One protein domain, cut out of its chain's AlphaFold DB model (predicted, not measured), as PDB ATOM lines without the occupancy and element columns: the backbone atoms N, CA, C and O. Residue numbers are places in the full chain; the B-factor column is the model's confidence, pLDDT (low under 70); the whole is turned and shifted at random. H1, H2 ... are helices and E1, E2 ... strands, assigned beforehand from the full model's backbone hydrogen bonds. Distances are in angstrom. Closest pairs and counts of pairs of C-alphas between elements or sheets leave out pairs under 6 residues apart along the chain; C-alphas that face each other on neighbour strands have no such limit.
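Overview. This is residues 6 to 199 of the 304 residues of an uncharacterized protein of Bdellovibrionaceae bacterium (UniProt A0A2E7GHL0). A strongly twisted sheet of five strands runs through the body, with H5 packed on one face and H2 and H3 covering the other, three layers in all. H1 sits beside H5 at one end of that face, the small hairpin E4 and E5 lies near H1, and H6 is far out at the end of a long link. The printed part has 194 residues, with six named helices and seven named strands in the order H1 H2 H3 E1 E2 E3 H4 E4 E5 H5 E6 E7 H6. The large sheet is mixed, in the order E1 E2 E3 E6 E7; the class is mixed, helices and strands. The whole is compact, with a radius of gyration of the C-alphas of 16.4 A and spans of 47 by 38 by 26 A.

Along the chain. The large sheet holds E1, residues 79 to 89, 25.0 A long; E2, 92 to 102, 25.9 A; E3, 105 to 113, 25.4 A; E6, 165 to 171, 19.8 A; and E7, 176 to 180. E1 bends by 74 degrees at residue 84 and E2 by 71 degrees at residue 95. H5 is residues 146 to 160, 21.5 A; H2 is 32 to 52, 30.2 A; H3 is 60 to 74, 20.9 A. The short elements are H1, 7 to 15; H4, 118 to 125; E4, 134 to 137; E5, 140 to 143; and H6, 194 to 198. C-alpha 7 is at (-18.939, -23.652, 36.436), C-alpha 79 at (-1.378, -32.366, 20.948) and C-alpha 198 at (-32.905, -18.837, 44.945).

Arrangement. E1, E2 and E3 form a meander, each strand the antiparallel neighbour of the one before; N 87 and O 94 are 2.9 A apart, N 100 and O 107 2.8 A. E3 and E6 are parallel, with N 110 and O 167 3.0 A apart. The hairpin E6 and E7 has N 168 and O 179 at 2.8 A, the hairpin E4 and E5 N 135 and O 142 at 2.9 A. The sheet curls round H5; the C-alphas of Glu 110 and Leu 154 are their closest in E3 and H5, 5.7 A. H1, on the same face, touches H5 at a steep tilt of 66 degrees, closest at C-alphas 7 and 153, 6.6 A. On the opposite face, H2 touches H3 at a steep tilt of 56 degrees, closest at C-alphas 42 and 62, 6.0 A. H4 only grazes the sheet, with residues 118 to 122. In each of the six helices every O i to N i+4 pair is within hydrogen-bond range.

Size, cuts and confidence. The C-alphas of Ala 60 and Arg 195 are the two farthest apart, 48.5 A. The printed part has no cut. The links H1 to H2 and E7 to H6 are long. The mean pLDDT of the printed part is 93.4; residues 194 to 199 are under 70.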
ATOM      1  N   GLY A   6     -21.378 -19.474  35.749       95.62
ATOM      2  CA  GLY A   6     -20.034 -20.036  35.578       95.62
ATOM      3  C   GLY A   6     -19.857 -21.346  36.354       95.62
ATOM      4  O   GLY A   6     -20.292 -21.420  37.504       95.62
ATOM      5  N   VAL A   7     -19.172 -22.342  35.786       96.00
ATOM      6  CA  VAL A   7     -18.939 -23.652  36.436       96.00
ATOM      7  C   VAL A   7     -18.315 -23.521  37.829       96.00
ATOM      8  O   VAL A   7     -18.765 -24.154  38.778       96.00
ATOM      9  N   THR A   8     -17.353 -22.614  38.012       94.19
ATOM     10  CA  THR A   8     -16.725 -22.366  39.320       94.19
ATOM     11  C   THR A   8     -17.711 -21.807  40.347       94.19
ATOM     12  O   THR A   8     -17.619 -22.116  41.536       94.19
ATOM     13  N   ARG A   9     -18.682 -20.999  39.904       93.69
ATOM     14  CA  ARG A   9     -19.773 -20.498  40.747       93.69
ATOM     15  C   ARG A   9     -20.767 -21.611  41.065       93.69
ATOM     16  O   ARG A   9     -21.150 -21.731  42.225       93.69
ATOM     17  N   TRP A  10     -21.123 -22.431  40.077       94.00
ATOM     18  CA  TRP A  10     -21.984 -23.597  40.265       94.00
ATOM     19  C   TRP A  10     -21.388 -24.568  41.296       94.00
ATOM     20  O   TRP A  10     -22.063 -24.898  42.263       94.00
ATOM     21  N   ILE A  11     -20.097 -24.912  41.197       93.19
ATOM     22  CA  ILE A  11     -19.412 -25.771  42.182       93.19
ATOM     23  C   ILE A  11     -19.533 -25.180  43.591       93.19
ATOM     24  O   ILE A  11     -19.933 -25.867  44.530       93.19
ATOM     25  N   LYS A  12     -19.246 -23.884  43.760       91.50
ATOM     26  CA  LYS A  12     -19.339 -23.224  45.072       91.50
ATOM     27  C   LYS A  12     -20.754 -23.255  45.653       91.50
ATOM     28  O   LYS A  12     -20.916 -23.474  46.851       91.50
ATOM     29  N   GLN A  13     -21.767 -23.017  44.825       89.56
ATOM     30  CA  GLN A  13     -23.156 -22.919  45.272       89.56
ATOM     31  C   GLN A  13     -23.788 -24.296  45.492       89.56
ATOM     32  O   GLN A  13     -24.348 -24.544  46.554       89.56
ATOM     33  N   CYS A  14     -23.656 -25.202  44.527       87.94
ATOM     34  CA  CYS A  14     -24.381 -26.469  44.499       87.94
ATOM     35  C   CYS A  14     -23.606 -27.603  45.186       87.94
ATOM     36  O   CYS A  14     -24.183 -28.358  45.965       87.94
ATOM     37  N   VAL A  15     -22.289 -27.691  44.968       88.75
ATOM     38  CA  VAL A  15     -21.457 -28.781  45.512       88.75
ATOM     39  C   VAL A  15     -20.931 -28.423  46.904       88.75
ATOM     40  O   VAL A  15     -21.124 -29.151  47.884       88.75
ATOM     41  N   LEU A  16     -20.305 -27.250  47.037       87.94
ATOM     42  CA  LEU A  16     -19.737 -26.810  48.314       87.94
ATOM     43  C   LEU A  16     -20.797 -26.269  49.277       87.94
ATOM     44  O   LEU A  16     -20.558 -26.283  50.485       87.94
ATOM     45  N   ARG A  17     -21.979 -25.882  48.774       86.12
ATOM     46  CA  ARG A  17     -23.078 -25.271  49.548       86.12
ATOM     47  C   ARG A  17     -22.652 -23.986  50.263       86.12
ATOM     48  O   ARG A  17     -23.027 -23.742  51.404       86.12
ATOM     49  N   GLY A  18     -21.813 -23.184  49.607       82.56
ATOM     50  CA  GLY A  18     -21.315 -21.913  50.135       82.56
ATOM     51  C   GLY A  18     -20.225 -22.024  51.205       82.56
ATOM     52  O   GLY A  18     -19.784 -20.992  51.706       82.56
ATOM     53  N   VAL A  19     -19.763 -23.231  51.549       83.38
ATOM     54  CA  VAL A  19     -18.636 -23.406  52.477       83.38
ATOM     55  C   VAL A  19     -17.320 -23.139  51.751       83.38
ATOM     56  O   VAL A  19     -17.012 -23.784  50.748       83.38
ATOM     57  N   ASP A  20     -16.528 -22.204  52.278       87.38
ATOM     58  CA  ASP A  20     -15.212 -21.886  51.728       87.38
ATOM     59  C   ASP A  20     -14.247 -23.069  51.874       87.38
ATOM     60  O   ASP A  20     -14.070 -23.636  52.959       87.38
ATOM     61  N   PHE A  21     -13.567 -23.398  50.776       89.75
ATOM     62  CA  PHE A  21     -12.486 -24.374  50.770       89.75
ATOM     63  C   PHE A  21     -11.248 -23.818  51.476       89.75
ATOM     64  O   PHE A  21     -10.753 -22.743  51.132       89.75
ATOM     65  N   LYS A  22     -10.718 -24.578  52.435       89.44
ATOM     66  CA  LYS A  22      -9.473 -24.271  53.136       89.44
ATOM     67  C   LYS A  22      -8.492 -25.416  52.933       89.44
ATOM     68  O   LYS A  22      -8.650 -26.487  53.520       89.44
ATOM     69  N   ARG A  23      -7.476 -25.152  52.111       84.25
ATOM     70  CA  ARG A  23      -6.357 -26.067  51.882       84.25
ATOM     71  C   ARG A  23      -5.543 -26.242  53.162       84.25
ATOM     72  O   ARG A  23      -5.323 -25.271  53.887       84.25
ATOM     73  N   VAL A  24      -5.057 -27.456  53.383       83.81
ATOM     74  CA  VAL A  24      -4.132 -27.808  54.466       83.81
ATOM     75  C   VAL A  24      -2.855 -28.383  53.851       83.81
ATOM     76  O   VAL A  24      -2.887 -28.929  52.753       83.81
ATOM     77  N   GLY A  25      -1.714 -28.204  54.516       80.88
ATOM     78  CA  GLY A  25      -0.469 -28.906  54.176       80.88
ATOM     79  C   GLY A  25       0.339 -28.361  52.992       80.88
ATOM     80  O   GLY A  25       1.504 -28.714  52.852       80.88
ATOM     81  N   CYS A  26      -0.201 -27.457  52.166       84.31
ATOM     82  CA  CYS A  26       0.556 -26.904  51.037       84.31
ATOM     83  C   CYS A  26       1.484 -25.762  51.478       84.31
ATOM     84  O   CYS A  26       1.037 -24.639  51.727       84.31
ATOM     85  N   LYS A  27       2.788 -26.042  51.556       88.06
ATOM     86  CA  LYS A  27       3.833 -25.039  51.813       88.06
ATOM     87  C   LYS A  27       4.247 -24.330  50.514       88.06
ATOM     88  O   LYS A  27       4.007 -24.819  49.413       88.06
ATOM     89  N   GLY A  28       4.860 -23.148  50.635       85.00
ATOM     90  CA  GLY A  28       5.425 -22.418  49.487       85.00
ATOM     91  C   GLY A  28       4.413 -21.666  48.607       85.00
ATOM     92  O   GLY A  28       4.752 -21.255  47.503       85.00
ATOM     93  N   GLN A  29       3.179 -21.446  49.071       81.31
ATOM     94  CA  GLN A  29       2.150 -20.760  48.273       81.31
ATOM     95  C   GLN A  29       2.363 -19.246  48.113       81.31
ATOM     96  O   GLN A  29       1.656 -18.625  47.328       81.31
ATOM     97  N   GLY A  30       3.333 -18.644  48.808       87.06
ATOM     98  CA  GLY A  30       3.596 -17.206  48.728       87.06
ATOM     99  C   GLY A  30       2.362 -16.342  49.039       87.06
ATOM    100  O   GLY A  30       1.457 -16.744  49.770       87.06
ATOM    101  N   LYS A  31       2.329 -15.118  48.497       91.19
ATOM    102  CA  LYS A  31       1.182 -14.202  48.629       91.19
ATOM    103  C   LYS A  31       0.146 -14.495  47.540       91.19
ATOM    104  O   LYS A  31       0.468 -14.397  46.360       91.19
ATOM    105  N   ALA A  32      -1.117 -14.702  47.918       88.19
ATOM    106  CA  ALA A  32      -2.200 -15.041  46.984       88.19
ATOM    107  C   ALA A  32      -2.335 -14.082  45.779       88.19
ATOM    108  O   ALA A  32      -2.554 -14.525  44.654       88.19
ATOM    109  N   ALA A  33      -2.168 -12.770  45.993       92.38
ATOM    110  CA  ALA A  33      -2.221 -11.775  44.917       92.38
ATOM    111  C   ALA A  33      -1.110 -11.973  43.870       92.38
ATOM    112  O   ALA A  33      -1.344 -11.817  42.671       92.38
ATOM    113  N   GLU A  34       0.086 -12.368  44.314       93.06
ATOM    114  CA  GLU A  34       1.201 -12.675  43.422       93.06
ATOM    115  C   GLU A  34       0.945 -13.973  42.652       93.06
ATOM    116  O   GLU A  34       1.206 -14.034  41.451       93.06
ATOM    117  N   GLY A  35       0.364 -14.982  43.303       93.06
ATOM    118  CA  GLY A  35      -0.048 -16.230  42.661       93.06
ATOM    119  C   GLY A  35      -1.049 -16.001  41.538       93.06
ATOM    120  O   GLY A  35      -0.847 -16.498  40.433       93.06
ATOM    121  N   LEU A  36      -2.066 -15.170  41.775       93.62
ATOM    122  CA  LEU A  36      -3.034 -14.774  40.748       93.62
ATOM    123  C   LEU A  36      -2.368 -14.041  39.580       93.62
ATOM    124  O   LEU A  36      -2.675 -14.321  38.423       93.62
ATOM    125  N   ARG A  37      -1.444 -13.114  39.862       96.00
ATOM    126  CA  ARG A  37      -0.717 -12.375  38.822       96.00
ATOM    127  C   ARG A  37       0.144 -13.308  37.972       96.00
ATOM    128  O   ARG A  37       0.095 -13.228  36.749       96.00
ATOM    129  N   ARG A  38       0.905 -14.206  38.604       95.25
ATOM    130  CA  ARG A  38       1.734 -15.195  37.899       95.25
ATOM    131  C   ARG A  38       0.885 -16.174  37.098       95.25
ATOM    132  O   ARG A  38       1.223 -16.454  35.953       95.25
ATOM    133  N   GLY A  39      -0.223 -16.632  37.675       95.94
ATOM    134  CA  GLY A  39      -1.175 -17.519  37.015       95.94
ATOM    135  C   GLY A  39      -1.728 -16.917  35.728       95.94
ATOM    136  O   GLY A  39      -1.688 -17.575  34.698       95.94
ATOM    137  N   ARG A  40      -2.126 -15.636  35.743       97.06
ATOM    138  CA  ARG A  40      -2.605 -14.928  34.538       97.06
ATOM    139  C   ARG A  40      -1.563 -14.843  33.423       97.06
ATOM    140  O   ARG A  40      -1.923 -14.943  32.258       97.06
ATOM    141  N   VAL A  41      -0.287 -14.651  33.766       97.88
ATOM    142  CA  VAL A  41       0.794 -14.619  32.765       97.88
ATOM    143  C   VAL A  41       0.951 -15.991  32.107       97.88
ATOM    144  O   VAL A  41       1.005 -16.072  30.886       97.88
ATOM    145  N   VAL A  42       0.985 -17.063  32.903       98.00
ATOM    146  CA  VAL A  42       1.096 -18.435  32.381       98.00
ATOM    147  C   VAL A  42      -0.141 -18.815  31.566       98.00
ATOM    148  O   VAL A  42       0.009 -19.369  30.487       98.00
ATOM    149  N   ASP A  43      -1.344 -18.466  32.026       97.75
ATOM    150  CA  ASP A  43      -2.606 -18.674  31.301       97.75
ATOM    151  C   ASP A  43      -2.614 -17.972  29.932       97.75
ATOM    152  O   ASP A  43      -2.928 -18.589  28.915       97.75
ATOM    153  N   GLY A  44      -2.189 -16.705  29.871       97.94
ATOM    154  CA  GLY A  44      -2.061 -15.975  28.607       97.94
ATOM    155  C   GLY A  44      -1.072 -16.634  27.641       97.94
ATOM    156  O   GLY A  44      -1.391 -16.834  26.468       97.94
ATOM    157  N   MET A  45       0.098 -17.043  28.141       98.38
ATOM    158  CA  MET A  45       1.096 -17.748  27.330       98.38
ATOM    159  C   MET A  45       0.607 -19.126  26.874       98.38
ATOM    160  O   MET A  45       0.870 -19.523  25.741       98.38
ATOM    161  N   PHE A  46      -0.121 -19.845  27.728       98.50
ATOM    162  CA  PHE A  46      -0.713 -21.137  27.401       98.50
ATOM    163  C   PHE A  46      -1.738 -21.012  26.280       98.50
ATOM    164  O   PHE A  46      -1.678 -21.775  25.319       98.50
ATOM    165  N   LYS A  47      -2.614 -20.006  26.344       97.88
ATOM    166  CA  LYS A  47      -3.596 -19.726  25.290       97.88
ATOM    167  C   LYS A  47      -2.933 -19.462  23.945       97.88
ATOM    168  O   LYS A  47      -3.322 -20.053  22.941       97.88
ATOM    169  N   GLN A  48      -1.907 -18.616  23.930       97.62
ATOM    170  CA  GLN A  48      -1.164 -18.327  22.709       97.62
ATOM    171  C   GLN A  48      -0.448 -19.579  22.186       97.62
ATOM    172  O   GLN A  48      -0.571 -19.880  21.003       97.62
ATOM    173  N   TRP A  49       0.212 -20.352  23.055       97.88
ATOM    174  CA  TRP A  49       0.865 -21.607  22.669       97.88
ATOM    175  C   TRP A  49      -0.111 -22.618  22.060       97.88
ATOM    176  O   TRP A  49       0.199 -23.219  21.035       97.88
ATOM    177  N   CYS A  50      -1.304 -22.780  22.635       96.69
ATOM    178  CA  CYS A  50      -2.310 -23.702  22.106       96.69
ATOM    179  C   CYS A  50      -2.775 -23.331  20.695       96.69
ATOM    180  O   CYS A  50      -3.092 -24.225  19.917       96.69
ATOM    181  N   ASN A  51      -2.815 -22.034  20.377       92.94
ATOM    182  CA  ASN A  51      -3.281 -21.537  19.085       92.94
ATOM    183  C   ASN A  51      -2.167 -21.494  18.026       92.94
ATOM    184  O   ASN A  51      -2.444 -21.689  16.848       92.94
ATOM    185  N   THR A  52      -0.914 -21.233  18.416       95.00
ATOM    186  CA  THR A  52       0.213 -21.067  17.474       95.00
ATOM    187  C   THR A  52       1.129 -22.285  17.384       95.00
ATOM    188  O   THR A  52       1.966 -22.361  16.488       95.00
ATOM    189  N   GLY A  53       1.049 -23.204  18.348       94.50
ATOM    190  CA  GLY A  53       1.991 -24.312  18.517       94.50
ATOM    191  C   GLY A  53       3.373 -23.901  19.043       94.50
ATOM    192  O   GLY A  53       4.189 -24.775  19.329       94.50
ATOM    193  N   LYS A  54       3.650 -22.601  19.225       95.94
ATOM    194  CA  LYS A  54       4.954 -22.077  19.667       95.94
ATOM    195  C   LYS A  54       4.848 -21.441  21.051       95.94
ATOM    196  O   LYS A  54       3.943 -20.646  21.296       95.94
ATOM    197  N   ILE A  55       5.758 -21.794  21.968       96.31
ATOM    198  CA  ILE A  55       5.803 -21.161  23.296       96.31
ATOM    199  C   ILE A  55       6.170 -19.681  23.100       96.31
ATOM    200  O   ILE A  55       7.237 -19.410  22.546       96.31
ATOM    201  N   PRO A  56       5.331 -18.731  23.552       95.62
ATOM    202  CA  PRO A  56       5.599 -17.311  23.370       95.62
ATOM    203  C   PRO A  56       6.858 -16.847  24.097       95.62
ATOM    204  O   PRO A  56       7.268 -17.413  25.119       95.62
ATOM    205  N   GLU A  57       7.425 -15.750  23.612       95.50
ATOM    206  CA  GLU A  57       8.420 -14.998  24.361       95.50
ATOM    207  C   GLU A  57       7.806 -14.369  25.618       95.50
ATOM    208  O   GLU A  57       6.591 -14.219  25.761       95.50
ATOM    209  N   GLY A  58       8.658 -14.030  26.584       94.50
ATOM    210  CA  GLY A  58       8.216 -13.446  27.841       94.50
ATOM    211  C   GLY A  58       9.205 -13.676  28.970       94.50
ATOM    212  O   GLY A  58      10.354 -14.070  28.766       94.50
ATOM    213  N   LYS A  59       8.739 -13.446  30.200       96.25
ATOM    214  CA  LYS A  59       9.569 -13.572  31.404       96.25
ATOM    215  C   LYS A  59      10.171 -14.976  31.500       96.25
ATOM    216  O   LYS A  59       9.439 -15.961  31.401       96.25
ATOM    217  N   ALA A  60      11.470 -15.061  31.788       97.25
ATOM    218  CA  ALA A  60      12.211 -16.324  31.847       97.25
ATOM    219  C   ALA A  60      11.527 -17.388  32.730       97.25
ATOM    220  O   ALA A  60      11.359 -18.534  32.317       97.25
ATOM    221  N   TRP A  61      11.033 -16.998  33.912       96.38
ATOM    222  CA  TRP A  61      10.323 -17.914  34.813       96.38
ATOM    223  C   TRP A  61       9.005 -18.453  34.224       96.38
ATOM    224  O   TRP A  61       8.621 -19.584  34.517       96.38
ATOM    225  N   ALA A  62       8.302 -17.661  33.410       97.56
ATOM    226  CA  ALA A  62       7.035 -18.054  32.797       97.56
ATOM    227  C   ALA A  62       7.284 -18.970  31.595       97.56
ATOM    228  O   ALA A  62       6.636 -20.007  31.477       97.56
ATOM    229  N   ARG A  63       8.303 -18.661  30.778       97.94
ATOM    230  CA  ARG A  63       8.788 -19.546  29.708       97.94
ATOM    231  C   ARG A  63       9.209 -20.911  30.251       97.94
ATOM    232  O   ARG A  63       8.797 -21.929  29.709       97.94
ATOM    233  N   LYS A  64       9.947 -20.937  31.366       97.81
ATOM    234  CA  LYS A  64      10.330 -22.179  32.055       97.81
ATOM    235  C   LYS A  64       9.105 -23.007  32.467       97.81
ATOM    236  O   LYS A  64       9.061 -24.205  32.216       97.81
ATOM    237  N   ARG A  65       8.068 -22.369  33.026       97.81
ATOM    238  CA  ARG A  65       6.798 -23.044  33.352       97.81
ATOM    239  C   ARG A  65       6.067 -23.571  32.120       97.81
ATOM    240  O   ARG A  65       5.548 -24.682  32.170       97.81
ATOM    241  N   MET A  66       6.039 -22.806  31.033       98.44
ATOM    242  CA  MET A  66       5.456 -23.251  29.766       98.44
ATOM    243  C   MET A  66       6.183 -24.466  29.191       98.44
ATOM    244  O   MET A  66       5.523 -25.389  28.730       98.44
ATOM    245  N   ALA A  67       7.515 -24.511  29.287       98.19
ATOM    246  CA  ALA A  67       8.295 -25.677  28.884       98.19
ATOM    247  C   ALA A  67       7.913 -26.929  29.694       98.19
ATOM    248  O   ALA A  67       7.705 -27.988  29.110       98.19
ATOM    249  N   TYR A  68       7.724 -26.805  31.015       98.56
ATOM    250  CA  TYR A  68       7.239 -27.919  31.840       98.56
ATOM    251  C   TYR A  68       5.839 -28.390  31.446       98.56
ATOM    252  O   TYR A  68       5.602 -29.591  31.354       98.56
ATOM    253  N   ILE A  69       4.914 -27.458  31.192       98.56
ATOM    254  CA  ILE A  69       3.555 -27.780  30.736       98.56
ATOM    255  C   ILE A  69       3.603 -28.532  29.400       98.56
ATOM    256  O   ILE A  69       2.968 -29.577  29.262       98.56
ATOM    257  N   ALA A  70       4.373 -28.021  28.436       98.31
ATOM    258  CA  ALA A  70       4.505 -28.617  27.113       98.31
ATOM    259  C   ALA A  70       5.099 -30.027  27.180       98.31
ATOM    260  O   ALA A  70       4.511 -30.957  26.631       98.31
ATOM    261  N   ALA A  71       6.196 -30.203  27.923       98.38
ATOM    262  CA  ALA A  71       6.824 -31.505  28.119       98.38
ATOM    263  C   ALA A  71       5.859 -32.509  28.769       98.38
ATOM    264  O   ALA A  71       5.728 -33.638  28.297       98.38
ATOM    265  N   ALA A  72       5.126 -32.097  29.807       98.19
ATOM    266  CA  ALA A  72       4.202 -32.980  30.512       98.19
ATOM    267  C   ALA A  72       2.997 -33.399  29.643       98.19
ATOM    268  O   ALA A  72       2.530 -34.534  29.732       98.19
ATOM    269  N   LEU A  73       2.504 -32.513  28.768       98.19
ATOM    270  CA  LEU A  73       1.460 -32.836  27.788       98.19
ATOM    271  C   LEU A  73       1.980 -33.741  26.661       98.19
ATOM    272  O   LEU A  73       1.298 -34.695  26.280       98.19
ATOM    273  N   GLN A  74       3.198 -33.489  26.176       97.44
ATOM    274  CA  GLN A  74       3.857 -34.309  25.159       97.44
ATOM    275  C   GLN A  74       4.080 -35.743  25.651       97.44
ATOM    276  O   GLN A  74       3.727 -36.681  24.944       97.44
ATOM    277  N   GLN A  75       4.546 -35.926  26.890       97.81
ATOM    278  CA  GLN A  75       4.685 -37.247  27.528       97.81
ATOM    279  C   GLN A  75       3.366 -38.034  27.600       97.81
ATOM    280  O   GLN A  75       3.366 -39.253  27.742       97.81
ATOM    281  N   ARG A  76       2.219 -37.350  27.519       97.62
ATOM    282  CA  ARG A  76       0.882 -37.962  27.508       97.62
ATOM    283  C   ARG A  76       0.288 -38.084  26.105       97.62
ATOM    284  O   ARG A  76      -0.883 -38.455  25.985       97.62
ATOM    285  N   ASN A  77       1.071 -37.798  25.064       97.94
ATOM    286  CA  ASN A  77       0.649 -37.771  23.664       97.94
ATOM    287  C   ASN A  77      -0.572 -36.865  23.435       97.94
ATOM    288  O   ASN A  77      -1.486 -37.213  22.685       97.94
ATOM    289  N   ILE A  78      -0.615 -35.716  24.121       97.81
ATOM    290  CA  ILE A  78      -1.668 -34.714  23.948       97.81
ATOM    291  C   ILE A  78      -1.130 -33.590  23.071       97.81
ATOM    292  O   ILE A  78      -0.263 -32.819  23.482       97.81
ATOM    293  N   ARG A  79      -1.687 -33.463  21.867       96.94
ATOM    294  CA  ARG A  79      -1.378 -32.366  20.948       96.94
ATOM    295  C   ARG A  79      -2.412 -31.258  21.088       96.94
ATOM    296  O   ARG A  79      -3.591 -31.495  20.831       96.94
ATOM    297  N   MET A  80      -1.980 -30.059  21.466       97.69
ATOM    298  CA  MET A  80      -2.872 -28.904  21.615       97.69
ATOM    299  C   MET A  80      -3.452 -28.446  20.268       97.69
ATOM    300  O   MET A  80      -2.834 -28.634  19.218       97.69
ATOM    301  N   ARG A  81      -4.667 -27.888  20.296       95.88
ATOM    302  CA  ARG A  81      -5.406 -27.411  19.113       95.88
ATOM    303  C   ARG A  81      -5.909 -25.986  19.271       95.88
ATOM    304  O   ARG A  81      -5.843 -25.218  18.322       95.88
ATOM    305  N   SER A  82      -6.475 -25.667  20.430       96.62
ATOM    306  CA  SER A  82      -7.029 -24.346  20.709       96.62
ATOM    307  C   SER A  82      -7.133 -24.106  22.209       96.62
ATOM    308  O   SER A  82      -6.934 -25.013  23.021       96.62
ATOM    309  N   ALA A  83      -7.436 -22.871  22.586       97.00
ATOM    310  CA  ALA A  83      -7.672 -22.476  23.965       97.00
ATOM    311  C   ALA A  83      -8.812 -21.462  24.068       97.00
ATOM    312  O   ALA A  83      -9.224 -20.868  23.072       97.00
ATOM    313  N   ASN A  84      -9.301 -21.240  25.291       95.94
ATOM    314  CA  ASN A  84     -10.355 -20.270  25.605       95.94
ATOM    315  C   ASN A  84     -11.702 -20.534  24.896       95.94
ATOM    316  O   ASN A  84     -12.457 -19.599  24.615       95.94
ATOM    317  N   VAL A  85     -12.018 -21.800  24.616       96.44
ATOM    318  CA  VAL A  85     -13.245 -22.193  23.905       96.44
ATOM    319  C   VAL A  85     -14.450 -22.093  24.833       96.44
ATOM    320  O   VAL A  85     -14.480 -22.719  25.893       96.44
ATOM    321  N   PHE A  86     -15.450 -21.308  24.438       97.88
ATOM    322  CA  PHE A  86     -16.690 -21.176  25.195       97.88
ATOM    323  C   PHE A  86     -17.549 -22.434  25.060       97.88
ATOM    324  O   PHE A  86     -17.859 -22.860  23.949       97.88
ATOM    325  N   VAL A  87     -17.981 -22.994  26.189       97.69
ATOM    326  CA  VAL A  87     -18.900 -24.136  26.229       97.69
ATOM    327  C   VAL A  87     -20.013 -23.912  27.248       97.69
ATOM    328  O   VAL A  87     -19.848 -23.214  28.257       97.69
ATOM    329  N   LYS A  88     -21.168 -24.522  26.981       97.00
ATOM    330  CA  LYS A  88     -22.366 -24.430  27.815       97.00
ATOM    331  C   LYS A  88     -23.075 -25.781  27.859       97.00
ATOM    332  O   LYS A  88     -23.210 -26.436  26.833       97.00
ATOM    333  N   HIS A  89     -23.569 -26.156  29.033       95.19
ATOM    334  CA  HIS A  89     -24.378 -27.354  29.244       95.19
ATOM    335  C   HIS A  89     -25.375 -27.086  30.377       95.19
ATOM    336  O   HIS A  89     -24.971 -26.586  31.425       95.19
ATOM    337  N   GLU A  90     -26.670 -27.337  30.144       94.06
ATOM    338  CA  GLU A  90     -27.727 -27.309  31.178       94.06
ATOM    339  C   GLU A  90     -27.721 -26.054  32.081       94.06
ATOM    340  O   GLU A  90     -27.803 -26.115  33.309       94.06
ATOM    341  N   GLY A  91     -27.565 -24.872  31.470       92.50
ATOM    342  CA  GLY A  91     -27.552 -23.587  32.189       92.50
ATOM    343  C   GLY A  91     -26.242 -23.259  32.924       92.50
ATOM    344  O   GLY A  91     -26.152 -22.225  33.586       92.50
ATOM    345  N   ILE A  92     -25.201 -24.071  32.772       95.06
ATOM    346  CA  ILE A  92     -23.844 -23.815  33.270       95.06
ATOM    347  C   ILE A  92     -22.944 -23.480  32.075       95.06
ATOM    348  O   ILE A  92     -23.135 -24.001  30.976       95.06
ATOM    349  N   LYS A  93     -21.972 -22.585  32.260       96.69
ATOM    350  CA  LYS A  93     -21.025 -22.161  31.220       96.69
ATOM    351  C   LYS A  93     -19.589 -22.093  31.728       96.69
ATOM    352  O   LYS A  93     -19.352 -21.843  32.913       96.69
ATOM    353  N   THR A  94     -18.628 -22.240  30.824       97.88
ATOM    354  CA  THR A  94     -17.219 -21.918  31.079       97.88
ATOM    355  C   THR A  94     -16.492 -21.570  29.783       97.88
ATOM    356  O   THR A  94     -17.002 -21.814  28.692       97.88
ATOM    357  N   HIS A  95     -15.297 -21.005  29.914       98.06
ATOM    358  CA  HIS A  95     -14.290 -21.059  28.861       98.06
ATOM    359  C   HIS A  95     -13.310 -22.165  29.240       98.06
ATOM    360  O   HIS A  95     -12.838 -22.188  30.374       98.06
ATOM    361  N   LEU A  96     -13.067 -23.099  28.328       97.69
ATOM    362  CA  LEU A  96     -12.078 -24.151  28.518       97.69
ATOM    363  C   LEU A  96     -10.682 -23.546  28.449       97.69
ATOM    364  O   LEU A  96     -10.405 -22.756  27.540       97.69
ATOM    365  N   ASP A  97      -9.798 -23.946  29.359       97.94
ATOM    366  CA  ASP A  97      -8.423 -23.453  29.348       97.94
ATOM    367  C   ASP A  97      -7.708 -23.916  28.072       97.94
ATOM    368  O   ASP A  97      -7.095 -23.098  27.387       97.94
ATOM    369  N   GLY A  98      -7.857 -25.192  27.692       97.81
ATOM    370  CA  GLY A  98      -7.321 -25.738  26.445       97.81
ATOM    371  C   GLY A  98      -8.132 -26.898  25.863       97.81
ATOM    372  O   GLY A  98      -8.848 -27.609  26.567       97.81
ATOM    373  N   LEU A  99      -7.972 -27.114  24.562       98.06
ATOM    374  CA  LEU A  99      -8.411 -28.299  23.833       98.06
ATOM    375  C   LEU A  99      -7.220 -28.914  23.104       98.06
ATOM    376  O   LEU A  99      -6.440 -28.220  22.449       98.06
ATOM    377  N   GLY A 100      -7.108 -30.232  23.189       97.75
ATOM    378  CA  GLY A 100      -6.115 -31.017  22.477       97.75
ATOM    379  C   GLY A 100      -6.699 -32.294  21.889       97.75
ATOM    380  O   GLY A 100      -7.896 -32.564  21.976       97.75
ATOM    381  N   VAL A 101      -5.834 -33.096  21.281       98.06
ATOM    382  CA  VAL A 101      -6.156 -34.414  20.732       98.06
ATOM    383  C   VAL A 101      -5.211 -35.439  21.338       98.06
ATOM    384  O   VAL A 101      -4.000 -35.222  21.366       98.06
ATOM    385  N   ARG A 102      -5.771 -36.559  21.797       97.38
ATOM    386  CA  ARG A 102      -5.045 -37.741  22.271       97.38
ATOM    387  C   ARG A 102      -5.645 -38.968  21.600       97.38
ATOM    388  O   ARG A 102      -6.853 -39.167  21.688       97.38
ATOM    389  N   SER A 103      -4.826 -39.765  20.916       96.00
ATOM    390  CA  SER A 103      -5.291 -40.958  20.183       96.00
ATOM    391  C   SER A 103      -6.483 -40.655  19.255       96.00
ATOM    392  O   SER A 103      -7.502 -41.337  19.302       96.00
ATOM    393  N   ASN A 104      -6.384 -39.570  18.476       95.88
ATOM    394  CA  ASN A 104      -7.429 -39.056  17.572       95.88
ATOM    395  C   ASN A 104      -8.760 -38.656  18.231       95.88
ATOM    396  O   ASN A 104      -9.718 -38.330  17.536       95.88
ATOM    397  N   LYS A 105      -8.821 -38.609  19.564       97.56
ATOM    398  CA  LYS A 105     -10.001 -38.183  20.313       97.56
ATOM    399  C   LYS A 105      -9.776 -36.818  20.953       97.56
ATOM    400  O   LYS A 105      -8.670 -36.504  21.403       97.56
ATOM    401  N   LEU A 106     -10.837 -36.014  21.005       98.00
ATOM    402  CA  LEU A 106     -10.818 -34.711  21.664       98.00
ATOM    403  C   LEU A 106     -10.524 -34.880  23.163       98.00
ATOM    404  O   LEU A 106     -11.115 -35.735  23.828       98.00
ATOM    405  N   CYS A 107      -9.613 -34.055  23.672       98.56
ATOM    406  CA  CYS A 107      -9.161 -34.032  25.056       98.56
ATOM    407  C   CYS A 107      -9.284 -32.607  25.604       98.56
ATOM    408  O   CYS A 107      -8.683 -31.679  25.058       98.56
ATOM    409  N   VAL A 108     -10.052 -32.423  26.677       98.62
ATOM    410  CA  VAL A 108     -10.160 -31.126  27.365       98.62
ATOM    411  C   VAL A 108      -8.995 -30.947  28.327       98.62
ATOM    412  O   VAL A 108      -8.646 -31.877  29.052       98.62
ATOM    413  N   ILE A 109      -8.418 -29.749  28.368       98.62
ATOM    414  CA  ILE A 109      -7.383 -29.376  29.328       98.62
ATOM    415  C   ILE A 109      -7.929 -28.346  30.309       98.62
ATOM    416  O   ILE A 109      -8.433 -27.299  29.906       98.62
ATOM    417  N   GLU A 110      -7.760 -28.645  31.592       98.44
ATOM    418  CA  GLU A 110      -7.952 -27.717  32.702       98.44
ATOM    419  C   GLU A 110      -6.569 -27.320  33.235       98.44
ATOM    420  O   GLU A 110      -5.830 -28.169  33.744       98.44
ATOM    421  N   LEU A 111      -6.191 -26.048  33.121       98.31
ATOM    422  CA  LEU A 111      -4.887 -25.549  33.547       98.31
ATOM    423  C   LEU A 111      -4.982 -24.935  34.941       98.31
ATOM    424  O   LEU A 111      -5.802 -24.066  35.238       98.31
ATOM    425  N   LYS A 112      -4.061 -25.334  35.813       96.94
ATOM    426  CA  LYS A 112      -3.931 -24.776  37.156       96.94
ATOM    427  C   LYS A 112      -2.497 -24.395  37.429       96.94
ATOM    428  O   LYS A 112      -1.562 -25.104  37.086       96.94
ATOM    429  N   THR A 113      -2.317 -23.256  38.075       96.69
ATOM    430  CA  THR A 113      -0.993 -22.728  38.400       96.69
ATOM    431  C   THR A 113      -0.855 -22.598  39.903       96.69
ATOM    432  O   THR A 113      -1.716 -22.002  40.551       96.69
ATOM    433  N   THR A 114       0.250 -23.085  40.453       95.56
ATOM    434  CA  THR A 114       0.588 -22.933  41.871       95.56
ATOM    435  C   THR A 114       1.957 -22.283  42.040       95.56
ATOM    436  O   THR A 114       2.825 -22.358  41.165       95.56
ATOM    437  N   GLN A 115       2.146 -21.582  43.156       95.69
ATOM    438  CA  GLN A 115       3.454 -21.054  43.556       95.69
ATOM    439  C   GLN A 115       4.306 -22.094  44.284       95.69
ATOM    440  O   GLN A 115       5.515 -21.914  44.352       95.69
ATOM    441  N   ALA A 116       3.680 -23.161  44.788       95.56
ATOM    442  CA  ALA A 116       4.376 -24.252  45.446       95.56
ATOM    443  C   ALA A 116       5.260 -25.030  44.459       95.56
ATOM    444  O   ALA A 116       4.987 -25.048  43.251       95.56
ATOM    445  N   SER A 117       6.270 -25.710  45.001       96.94
ATOM    446  CA  SER A 117       6.993 -26.755  44.277       96.94
ATOM    447  C   SER A 117       6.069 -27.913  43.925       96.94
ATOM    448  O   SER A 117       5.014 -28.105  44.542       96.94
ATOM    449  N   LEU A 118       6.472 -28.707  42.940       97.12
ATOM    450  CA  LEU A 118       5.717 -29.858  42.474       97.12
ATOM    451  C   LEU A 118       5.521 -30.877  43.600       97.12
ATOM    452  O   LEU A 118       4.400 -31.326  43.815       97.12
ATOM    453  N   ALA A 119       6.567 -31.155  44.384       96.69
ATOM    454  CA  ALA A 119       6.490 -32.048  45.541       96.69
ATOM    455  C   ALA A 119       5.473 -31.560  46.594       96.69
ATOM    456  O   ALA A 119       4.611 -32.318  47.031       96.69
ATOM    457  N   ASN A 120       5.508 -30.268  46.947       95.31
ATOM    458  CA  ASN A 120       4.559 -29.679  47.900       95.31
ATOM    459  C   ASN A 120       3.123 -29.651  47.363       95.31
ATOM    460  O   ASN A 120       2.166 -29.734  48.134       95.31
ATOM    461  N   HIS A 121       2.958 -29.486  46.050       95.31
ATOM    462  CA  HIS A 121       1.655 -29.603  45.416       95.31
ATOM    463  C   HIS A 121       1.131 -31.036  45.521       95.31
ATOM    464  O   HIS A 121       0.030 -31.215  46.031       95.31
ATOM    465  N   LEU A 122       1.920 -32.031  45.105       94.75
ATOM    466  CA  LEU A 122       1.545 -33.447  45.139       94.75
ATOM    467  C   LEU A 122       1.116 -33.884  46.542       94.75
ATOM    468  O   LEU A 122       0.050 -34.472  46.696       94.75
ATOM    469  N   ALA A 123       1.883 -33.503  47.566       93.81
ATOM    470  CA  ALA A 123       1.579 -33.829  48.958       93.81
ATOM    471  C   ALA A 123       0.257 -33.223  49.467       93.81
ATOM    472  O   ALA A 123      -0.354 -33.763  50.381       93.81
ATOM    473  N   ALA A 124      -0.185 -32.095  48.902       94.19
ATOM    474  CA  ALA A 124      -1.362 -31.367  49.377       94.19
ATOM    475  C   ALA A 124      -2.592 -31.496  48.465       94.19
ATOM    476  O   ALA A 124      -3.676 -31.052  48.847       94.19
ATOM    477  N   TYR A 125      -2.444 -32.044  47.256       95.38
ATOM    478  CA  TYR A 125      -3.471 -31.955  46.218       95.38
ATOM    479  C   TYR A 125      -4.739 -32.743  46.562       95.38
ATOM    480  O   TYR A 125      -5.861 -32.296  46.296       95.38
ATOM    481  N   ASP A 126      -4.536 -33.885  47.212       95.38
ATOM    482  CA  ASP A 126      -5.580 -34.808  47.653       95.38
ATOM    483  C   ASP A 126      -5.982 -34.621  49.116       95.38
ATOM    484  O   ASP A 126      -6.912 -35.265  49.596       95.38
ATOM    485  N   VAL A 127      -5.335 -33.692  49.824       94.19
ATOM    486  CA  VAL A 127      -5.648 -33.417  51.226       94.19
ATOM    487  C   VAL A 127      -7.032 -32.777  51.323       94.19
ATOM    488  O   VAL A 127      -7.324 -31.754  50.693       94.19
ATOM    489  N   ALA A 128      -7.889 -33.395  52.133       94.06
ATOM    490  CA  ALA A 128      -9.247 -32.936  52.358       94.06
ATOM    491  C   ALA A 128      -9.284 -31.537  53.001       94.06
ATOM    492  O   ALA A 128      -8.435 -31.146  53.803       94.06
ATOM    493  N   CYS A 129     -10.310 -30.770  52.647       93.25
ATOM    494  CA  CYS A 129     -10.576 -29.448  53.193       93.25
ATOM    495  C   CYS A 129     -10.845 -29.516  54.700       93.25
ATOM    496  O   CYS A 129     -11.731 -30.241  55.142       93.25
ATOM    497  N   ASN A 130     -10.192 -28.649  55.475       91.25
ATOM    498  CA  ASN A 130     -10.395 -28.583  56.926       91.25
ATOM    499  C   ASN A 130     -11.830 -28.211  57.332       91.25
ATOM    500  O   ASN A 130     -12.331 -28.665  58.350       91.25
ATOM    501  N   ASN A 131     -12.480 -27.331  56.567       89.31
ATOM    502  CA  ASN A 131     -13.795 -26.797  56.940       89.31
ATOM    503  C   ASN A 131     -14.938 -27.769  56.620       89.31
ATOM    504  O   ASN A 131     -16.005 -27.690  57.217       89.31
ATOM    505  N   LYS A 132     -14.743 -28.617  55.611       89.50
ATOM    506  CA  LYS A 132     -15.736 -29.570  55.114       89.50
ATOM    507  C   LYS A 132     -14.974 -30.678  54.394       89.50
ATOM    508  O   LYS A 132     -14.718 -30.503  53.208       89.50
ATOM    509  N   PRO A 133     -14.574 -31.761  55.072       93.56
ATOM    510  CA  PRO A 133     -13.678 -32.764  54.494       93.56
ATOM    511  C   PRO A 133     -14.258 -33.544  53.312       93.56
ATOM    512  O   PRO A 133     -13.497 -34.035  52.484       93.56
ATOM    513  N   THR A 134     -15.585 -33.624  53.188       95.44
ATOM    514  CA  THR A 134     -16.266 -34.395  52.137       95.44
ATOM    515  C   THR A 134     -17.347 -33.584  51.420       95.44
ATOM    516  O   THR A 134     -17.926 -32.636  51.963       95.44
ATOM    517  N   ILE A 135     -17.618 -33.942  50.168       93.06
ATOM    518  CA  ILE A 135     -18.701 -33.395  49.340       93.06
ATOM    519  C   ILE A 135     -19.494 -34.539  48.704       93.06
ATOM    520  O   ILE A 135     -18.968 -35.631  48.512       93.06
ATOM    521  N   LYS A 136     -20.763 -34.273  48.380       91.56
ATOM    522  CA  LYS A 136     -21.596 -35.207  47.618       91.56
ATOM    523  C   LYS A 136     -21.486 -34.909  46.126       91.56
ATOM    524  O   LYS A 136     -21.620 -33.746  45.737       91.56
ATOM    525  N   ILE A 137     -21.279 -35.942  45.319       90.19
ATOM    526  CA  ILE A 137     -21.295 -35.902  43.854       90.19
ATOM    527  C   ILE A 137     -22.251 -37.003  43.392       90.19
ATOM    528  O   ILE A 137     -21.927 -38.180  43.476       90.19
ATOM    529  N   GLY A 138     -23.454 -36.629  42.946       88.19
ATOM    530  CA  GLY A 138     -24.517 -37.609  42.701       88.19
ATOM    531  C   GLY A 138     -24.901 -38.340  43.994       88.19
ATOM    532  O   GLY A 138     -25.190 -37.692  45.005       88.19
ATOM    533  N   SER A 139     -24.880 -39.673  43.956       89.06
ATOM    534  CA  SER A 139     -25.057 -40.555  45.118       89.06
ATOM    535  C   SER A 139     -23.836 -40.621  46.033       89.06
ATOM    536  O   SER A 139     -23.973 -40.959  47.208       89.06
ATOM    537  N   ASP A 140     -22.656 -40.274  45.524       92.00
ATOM    538  CA  ASP A 140     -21.397 -40.658  46.148       92.00
ATOM    539  C   ASP A 140     -20.868 -39.569  47.083       92.00
ATOM    540  O   ASP A 140     -21.066 -38.365  46.870       92.00
ATOM    541  N   VAL A 141     -20.163 -39.993  48.133       93.69
ATOM    542  CA  VAL A 141     -19.448 -39.108  49.058       93.69
ATOM    543  C   VAL A 141     -17.960 -39.208  48.756       93.69
ATOM    544  O   VAL A 141     -17.364 -40.268  48.902       93.69
ATOM    545  N   VAL A 142     -17.352 -38.089  48.366       93.75
ATOM    546  CA  VAL A 142     -15.934 -38.033  47.983       93.75
ATOM    547  C   VAL A 142     -15.171 -36.997  48.813       93.75
ATOM    548  O   VAL A 142     -15.785 -36.068  49.360       93.75
ATOM    549  N   PRO A 143     -13.829 -37.092  48.897       94.56
ATOM    550  CA  PRO A 143     -13.015 -36.066  49.533       94.56
ATOM    551  C   PRO A 143     -13.215 -34.691  48.882       94.56
ATOM    552  O   PRO A 143     -13.115 -34.514  47.668       94.56
ATOM    553  N   ASN A 144     -13.460 -33.679  49.709       95.31
ATOM    554  CA  ASN A 144     -13.461 -32.282  49.304       95.31
ATOM    555  C   ASN A 144     -12.015 -31.774  49.273       95.31
ATOM    556  O   ASN A 144     -11.583 -31.072  50.186       95.31
ATOM    557  N   CYS A 145     -11.255 -32.162  48.254       95.56
ATOM    558  CA  CYS A 145      -9.864 -31.761  48.044       95.56
ATOM    559  C   CYS A 145      -9.714 -30.860  46.807       95.56
ATOM    560  O   CYS A 145     -10.649 -30.679  46.020       95.56
ATOM    561  N   GLU A 146      -8.522 -30.289  46.622       95.69
ATOM    562  CA  GLU A 146      -8.230 -29.450  45.456       95.69
ATOM    563  C   GLU A 146      -8.348 -30.251  44.150       95.69
ATOM    564  O   GLU A 146      -8.931 -29.751  43.184       95.69
ATOM    565  N   ARG A 147      -7.878 -31.510  44.133       96.50
ATOM    566  CA  ARG A 147      -8.041 -32.398  42.976       96.50
ATOM    567  C   ARG A 147      -9.496 -32.497  42.561       96.50
ATOM    568  O   ARG A 147      -9.798 -32.271  41.393       96.50
ATOM    569  N   MET A 148     -10.399 -32.777  43.497       96.75
ATOM    570  CA  MET A 148     -11.812 -32.961  43.177       96.75
ATOM    571  C   MET A 148     -12.442 -31.699  42.564       96.75
ATOM    572  O   MET A 148     -13.258 -31.783  41.650       96.75
ATOM    573  N   HIS A 149     -12.018 -30.502  42.986       96.44
ATOM    574  CA  HIS A 149     -12.523 -29.244  42.411       96.44
ATOM    575  C   HIS A 149     -12.086 -29.050  40.967       96.44
ATOM    576  O   HIS A 149     -12.841 -28.499  40.163       96.44
ATOM    577  N   HIS A 150     -10.866 -29.471  40.642       97.69
ATOM    578  CA  HIS A 150     -10.359 -29.430  39.276       97.69
ATOM    579  C   HIS A 150     -10.985 -30.532  38.419       97.69
ATOM    580  O   HIS A 150     -11.356 -30.265  37.282       97.69
ATOM    581  N   GLN A 151     -11.187 -31.731  38.972       98.00
ATOM    582  CA  GLN A 151     -11.884 -32.832  38.301       98.00
ATOM    583  C   GLN A 151     -13.333 -32.458  37.961       98.00
ATOM    584  O   GLN A 151     -13.782 -32.740  36.860       98.00
ATOM    585  N   LEU A 152     -14.041 -31.736  38.838       97.62
ATOM    586  CA  LEU A 152     -15.383 -31.209  38.552       97.62
ATOM    587  C   LEU A 152     -15.398 -30.178  37.409       97.62
ATOM    588  O   LEU A 152     -16.287 -30.226  36.563       97.62
ATOM    589  N   GLN A 153     -14.429 -29.251  37.371       97.94
ATOM    590  CA  GLN A 153     -14.290 -28.287  36.265       97.94
ATOM    591  C   GLN A 153     -13.985 -29.004  34.944       97.94
ATOM    592  O   GLN A 153     -14.639 -28.748  33.933       97.94
ATOM    593  N   LEU A 154     -13.055 -29.961  34.986       98.50
ATOM    594  CA  LEU A 154     -12.664 -30.770  33.841       98.50
ATOM    595  C   LEU A 154     -13.822 -31.629  33.319       98.50
ATOM    596  O   LEU A 154     -14.093 -31.610  32.123       98.50
ATOM    597  N   ALA A 155     -14.519 -32.353  34.197       98.31
ATOM    598  CA  ALA A 155     -15.647 -33.210  33.840       98.31
ATOM    599  C   ALA A 155     -16.762 -32.410  33.162       98.31
ATOM    600  O   ALA A 155     -17.259 -32.821  32.114       98.31
ATOM    601  N   PHE A 156     -17.095 -31.231  33.703       98.31
ATOM    602  CA  PHE A 156     -18.023 -30.310  33.053       98.31
ATOM    603  C   PHE A 156     -17.555 -29.958  31.638       98.31
ATOM    604  O   PHE A 156     -18.340 -30.036  30.694       98.31
ATOM    605  N   GLY A 157     -16.279 -29.596  31.480       98.25
ATOM    606  CA  GLY A 157     -15.709 -29.263  30.180       98.25
ATOM    607  C   GLY A 157     -15.778 -30.422  29.185       98.25
ATOM    608  O   GLY A 157     -16.172 -30.214  28.041       98.25
ATOM    609  N   VAL A 158     -15.463 -31.644  29.626       98.50
ATOM    610  CA  VAL A 158     -15.536 -32.865  28.808       98.50
ATOM    611  C   VAL A 158     -16.960 -33.125  28.326       98.50
ATOM    612  O   VAL A 158     -17.165 -33.339  27.133       98.50
ATOM    613  N   ILE A 159     -17.949 -33.028  29.216       97.62
ATOM    614  CA  ILE A 159     -19.367 -33.212  28.876       97.62
ATOM    615  C   ILE A 159     -19.840 -32.121  27.913       97.62
ATOM    616  O   ILE A 159     -20.409 -32.419  26.865       97.62
ATOM    617  N   ALA A 160     -19.575 -30.853  28.238       97.62
ATOM    618  CA  ALA A 160     -20.048 -29.718  27.455       97.62
ATOM    619  C   ALA A 160     -19.413 -29.659  26.053       97.62
ATOM    620  O   ALA A 160     -20.073 -29.245  25.103       97.62
ATOM    621  N   ALA A 161     -18.159 -30.100  25.909       97.56
ATOM    622  CA  ALA A 161     -17.459 -30.181  24.628       97.56
ATOM    623  C   ALA A 161     -17.663 -31.514  23.886       97.56
ATOM    624  O   ALA A 161     -17.100 -31.684  22.806       97.56
ATOM    625  N   LYS A 162     -18.417 -32.466  24.460       97.56
ATOM    626  CA  LYS A 162     -18.553 -33.845  23.951       97.56
ATOM    627  C   LYS A 162     -17.190 -34.510  23.687       97.56
ATOM    628  O   LYS A 162     -17.001 -35.210  22.694       97.56
ATOM    629  N   ALA A 163     -16.217 -34.249  24.556       97.69
ATOM    630  CA  ALA A 163     -14.883 -34.819  24.449       97.69
ATOM    631  C   ALA A 163     -14.859 -36.254  24.990       97.69
ATOM    632  O   ALA A 163     -15.646 -36.621  25.858       97.69
ATOM    633  N   ALA A 164     -13.917 -37.066  24.510       96.75
ATOM    634  CA  ALA A 164     -13.782 -38.440  24.995       96.75
ATOM    635  C   ALA A 164     -13.058 -38.516  26.345       96.75
ATOM    636  O   ALA A 164     -13.185 -39.495  27.075       96.75
ATOM    637  N   THR A 165     -12.222 -37.522  26.647       97.56
ATOM    638  CA  THR A 165     -11.388 -37.503  27.846       97.56
ATOM    639  C   THR A 165     -10.982 -36.077  28.200       97.56
ATOM    640  O   THR A 165     -11.258 -35.123  27.468       97.56
ATOM    641  N   GLY A 166     -10.282 -35.933  29.317       98.19
ATOM    642  CA  GLY A 166      -9.657 -34.686  29.703       98.19
ATOM    643  C   GLY A 166      -8.487 -34.902  30.652       98.19
ATOM    644  O   GLY A 166      -8.298 -35.994  31.199       98.19
ATOM    645  N   ALA A 167      -7.708 -33.846  30.862       98.44
ATOM    646  CA  ALA A 167      -6.634 -33.823  31.836       98.44
ATOM    647  C   ALA A 167      -6.552 -32.484  32.576       98.44
ATOM    648  O   ALA A 167      -6.674 -31.411  31.986       98.44
ATOM    649  N   VAL A 168      -6.283 -32.556  33.880       98.69
ATOM    650  CA  VAL A 168      -5.864 -31.404  34.673       98.69
ATOM    651  C   VAL A 168      -4.351 -31.296  34.582       98.69
ATOM    652  O   VAL A 168      -3.638 -32.226  34.967       98.69
ATOM    653  N   VAL A 169      -3.857 -30.153  34.121       98.56
ATOM    654  CA  VAL A 169      -2.433 -29.826  34.115       98.56
ATOM    655  C   VAL A 169      -2.159 -28.854  35.248       98.56
ATOM    656  O   VAL A 169      -2.693 -27.746  35.266       98.56
ATOM    657  N   VAL A 170      -1.296 -29.239  36.184       98.31
ATOM    658  CA  VAL A 170      -0.853 -28.349  37.257       98.31
ATOM    659  C   VAL A 170       0.574 -27.891  36.999       98.31
ATOM    660  O   VAL A 170       1.504 -28.685  37.048       98.31
ATOM    661  N   SER A 171       0.747 -26.591  36.771       98.12
ATOM    662  CA  SER A 171       2.035 -25.907  36.667       98.12
ATOM    663  C   SER A 171       2.511 -25.429  38.041       98.12
ATOM    664  O   SER A 171       1.980 -24.464  38.609       98.12
ATOM    665  N   ALA A 172       3.531 -26.100  38.567       97.56
ATOM    666  CA  ALA A 172       4.230 -25.744  39.794       97.56
ATOM    667  C   ALA A 172       5.397 -24.775  39.521       97.56
ATOM    668  O   ALA A 172       5.619 -24.333  38.391       97.56
ATOM    669  N   SER A 173       6.126 -24.366  40.561       96.44
ATOM    670  CA  SER A 173       7.284 -23.469  40.408       96.44
ATOM    671  C   SER A 173       8.475 -24.089  39.685       96.44
ATOM    672  O   SER A 173       9.236 -23.360  39.054       96.44
ATOM    673  N   ASP A 174       8.622 -25.402  39.778       97.31
ATOM    674  CA  ASP A 174       9.790 -26.191  39.382       97.31
ATOM    675  C   ASP A 174       9.428 -27.404  38.505       97.31
ATOM    676  O   ASP A 174      10.302 -28.191  38.162       97.31
ATOM    677  N   GLY A 175       8.160 -27.543  38.104       98.12
ATOM    678  CA  GLY A 175       7.706 -28.640  37.255       98.12
ATOM    679  C   GLY A 175       6.229 -28.538  36.881       98.12
ATOM    680  O   GLY A 175       5.561 -27.541  37.172       98.12
ATOM    681  N   ALA A 176       5.707 -29.582  36.243       98.38
ATOM    682  CA  ALA A 176       4.285 -29.732  35.972       98.38
ATOM    683  C   ALA A 176       3.840 -31.189  36.159       98.38
ATOM    684  O   ALA A 176       4.616 -32.110  35.925       98.38
ATOM    685  N   ALA A 177       2.586 -31.387  36.564       98.19
ATOM    686  CA  ALA A 177       1.946 -32.699  36.633       98.19
ATOM    687  C   ALA A 177       0.684 -32.730  35.772       98.19
ATOM    688  O   ALA A 177      -0.020 -31.726  35.647       98.19
ATOM    689  N   VAL A 178       0.389 -33.904  35.212       98.25
ATOM    690  CA  VAL A 178      -0.828 -34.161  34.437       98.25
ATOM    691  C   VAL A 178      -1.626 -35.260  35.115       98.25
ATOM    692  O   VAL A 178      -1.127 -36.370  35.309       98.25
ATOM    693  N   TYR A 179      -2.879 -34.956  35.429       98.19
ATOM    694  CA  TYR A 179      -3.827 -35.880  36.032       98.19
ATOM    695  C   TYR A 179      -4.968 -36.127  35.053       98.19
ATOM    696  O   TYR A 179      -5.642 -35.185  34.642       98.19
ATOM    697  N   ALA A 180      -5.193 -37.385  34.681       97.50
ATOM    698  CA  ALA A 180      -6.331 -37.746  33.846       97.50
ATOM    699  C   ALA A 180      -7.660 -37.468  34.570       97.50
ATOM    700  O   ALA A 180      -7.709 -37.424  35.806       97.50
ATOM    701  N   LEU A 181      -8.729 -37.291  33.790       96.75
ATOM    702  CA  LEU A 181     -10.090 -37.303  34.311       96.75
ATOM    703  C   LEU A 181     -10.341 -38.627  35.047       96.75
ATOM    704  O   LEU A 181     -10.143 -39.701  34.477       96.75
ATOM    705  N   GLN A 182     -10.759 -38.548  36.308       92.62
ATOM    706  CA  GLN A 182     -11.166 -39.720  37.074       92.62
ATOM    707  C   GLN A 182     -12.570 -40.172  36.645       92.62
ATOM    708  O   GLN A 182     -13.426 -39.323  36.373       92.62
ATOM    709  N   PRO A 183     -12.832 -41.489  36.587       87.69
ATOM    710  CA  PRO A 183     -14.188 -41.988  36.404       87.69
ATOM    711  C   PRO A 183     -15.063 -41.631  37.619       87.69
ATOM    712  O   PRO A 183     -14.552 -41.313  38.692       87.69
ATOM    713  N   GLY A 184     -16.385 -41.703  37.454       84.56
ATOM    714  CA  GLY A 184     -17.330 -41.594  38.573       84.56
ATOM    715  C   GLY A 184     -17.922 -40.205  38.832       84.56
ATOM    716  O   GLY A 184     -18.638 -40.040  39.808       84.56
ATOM    717  N   ILE A 185     -17.689 -39.205  37.974       92.94
ATOM    718  CA  ILE A 185     -18.458 -37.947  38.013       92.94
ATOM    719  C   ILE A 185     -19.649 -38.094  37.053       92.94
ATOM    720  O   ILE A 185     -19.447 -38.046  35.836       92.94
ATOM    721  N   PRO A 186     -20.887 -38.284  37.547       91.88
ATOM    722  CA  PRO A 186     -22.016 -38.550  36.673       91.88
ATOM    723  C   PRO A 186     -22.425 -37.283  35.907       91.88
ATOM    724  O   PRO A 186     -22.562 -36.228  36.526       91.88
ATOM    725  N   PRO A 187     -22.723 -37.352  34.596       91.81
ATOM    726  CA  PRO A 187     -23.079 -36.161  33.823       91.81
ATOM    727  C   PRO A 187     -24.314 -35.416  34.340       91.81
ATOM    728  O   PRO A 187     -24.370 -34.189  34.291       91.81
ATOM    729  N   HIS A 188     -25.285 -36.148  34.894       91.31
ATOM    730  CA  HIS A 188     -26.553 -35.583  35.354       91.31
ATOM    731  C   HIS A 188     -26.415 -34.607  36.532       91.31
ATOM    732  O   HIS A 188     -27.373 -33.888  36.816       91.31
ATOM    733  N   ILE A 189     -25.258 -34.553  37.212       92.81
ATOM    734  CA  ILE A 189     -25.037 -33.591  38.299       92.81
ATOM    735  C   ILE A 189     -24.959 -32.161  37.770       92.81
ATOM    736  O   ILE A 189     -25.297 -31.233  38.496       92.81
ATOM    737  N   PHE A 190     -24.514 -31.957  36.527       93.50
ATOM    738  CA  PHE A 190     -24.265 -30.633  35.961       93.50
ATOM    739  C   PHE A 190     -25.548 -30.006  35.429       93.50
ATOM    740  O   PHE A 190     -25.646 -29.699  34.250       93.50
ATOM    741  N   LYS A 191     -26.527 -29.792  36.305       88.88
ATOM    742  CA  LYS A 191     -27.775 -29.100  35.979       88.88
ATOM    743  C   LYS A 191     -27.908 -27.848  36.829       88.88
ATOM    744  O   LYS A 191     -27.748 -27.883  38.053       88.88
ATOM    745  N   HIS A 192     -28.176 -26.718  36.185       78.44
ATOM    746  CA  HIS A 192     -28.528 -25.498  36.893       78.44
ATOM    747  C   HIS A 192     -30.033 -25.463  37.152       78.44
ATOM    748  O   HIS A 192     -30.806 -25.008  36.311       78.44
ATOM    749  N   ASP A 193     -30.447 -25.910  38.337       70.56
ATOM    750  CA  ASP A 193     -31.807 -25.657  38.804       70.56
ATOM    751  C   ASP A 193     -31.909 -24.210  39.319       70.56
ATOM    752  O   ASP A 193     -31.225 -23.800  40.269       70.56
ATOM    753  N   ALA A 194     -32.778 -23.421  38.685       56.97
ATOM    754  CA  ALA A 194     -33.073 -22.048  39.080       56.97
ATOM    755  C   ALA A 194     -33.493 -21.959  40.561       56.97
ATOM    756  O   ALA A 194     -33.158 -20.988  41.244       56.97
ATOM    757  N   ARG A 195     -34.165 -22.996  41.085       54.69
ATOM    758  CA  ARG A 195     -34.651 -23.058  42.471       54.69
ATOM    759  C   ARG A 195     -33.517 -23.229  43.481       54.69
ATOM    760  O   ARG A 195     -33.516 -22.563  44.515       54.69
ATOM    761  N   ALA A 196     -32.489 -24.013  43.147       53.69
ATOM    762  CA  ALA A 196     -31.296 -24.186  43.986       53.69
ATOM    763  C   ALA A 196     -30.477 -22.887  44.140       53.69
ATOM    764  O   ALA A 196     -29.704 -22.736  45.083       53.69
ATOM    765  N   SER A 197     -30.672 -21.932  43.228       49.16
ATOM    766  CA  SER A 197     -29.977 -20.639  43.204       49.16
ATOM    767  C   SER A 197     -30.728 -19.529  43.946       49.16
ATOM    768  O   SER A 197     -30.121 -18.521  44.309       49.16
ATOM    769  N   ALA A 198     -32.033 -19.723  44.174       45.50
ATOM    770  CA  ALA A 198     -32.905 -18.837  44.945       45.50
ATOM    771  C   ALA A 198     -32.920 -19.173  46.447       45.50
ATOM    772  O   ALA A 198     -33.299 -18.334  47.268       45.50
ATOM    773  N   GLY A 199     -32.455 -20.367  46.826       45.12
ATOM    774  CA  GLY A 199     -32.158 -20.687  48.213       45.12
ATOM    775  C   GLY A 199     -31.067 -19.750  48.715       45.12
ATOM    776  O   GLY A 199     -29.894 -19.921  48.378       45.12
TER     777      GLY A 199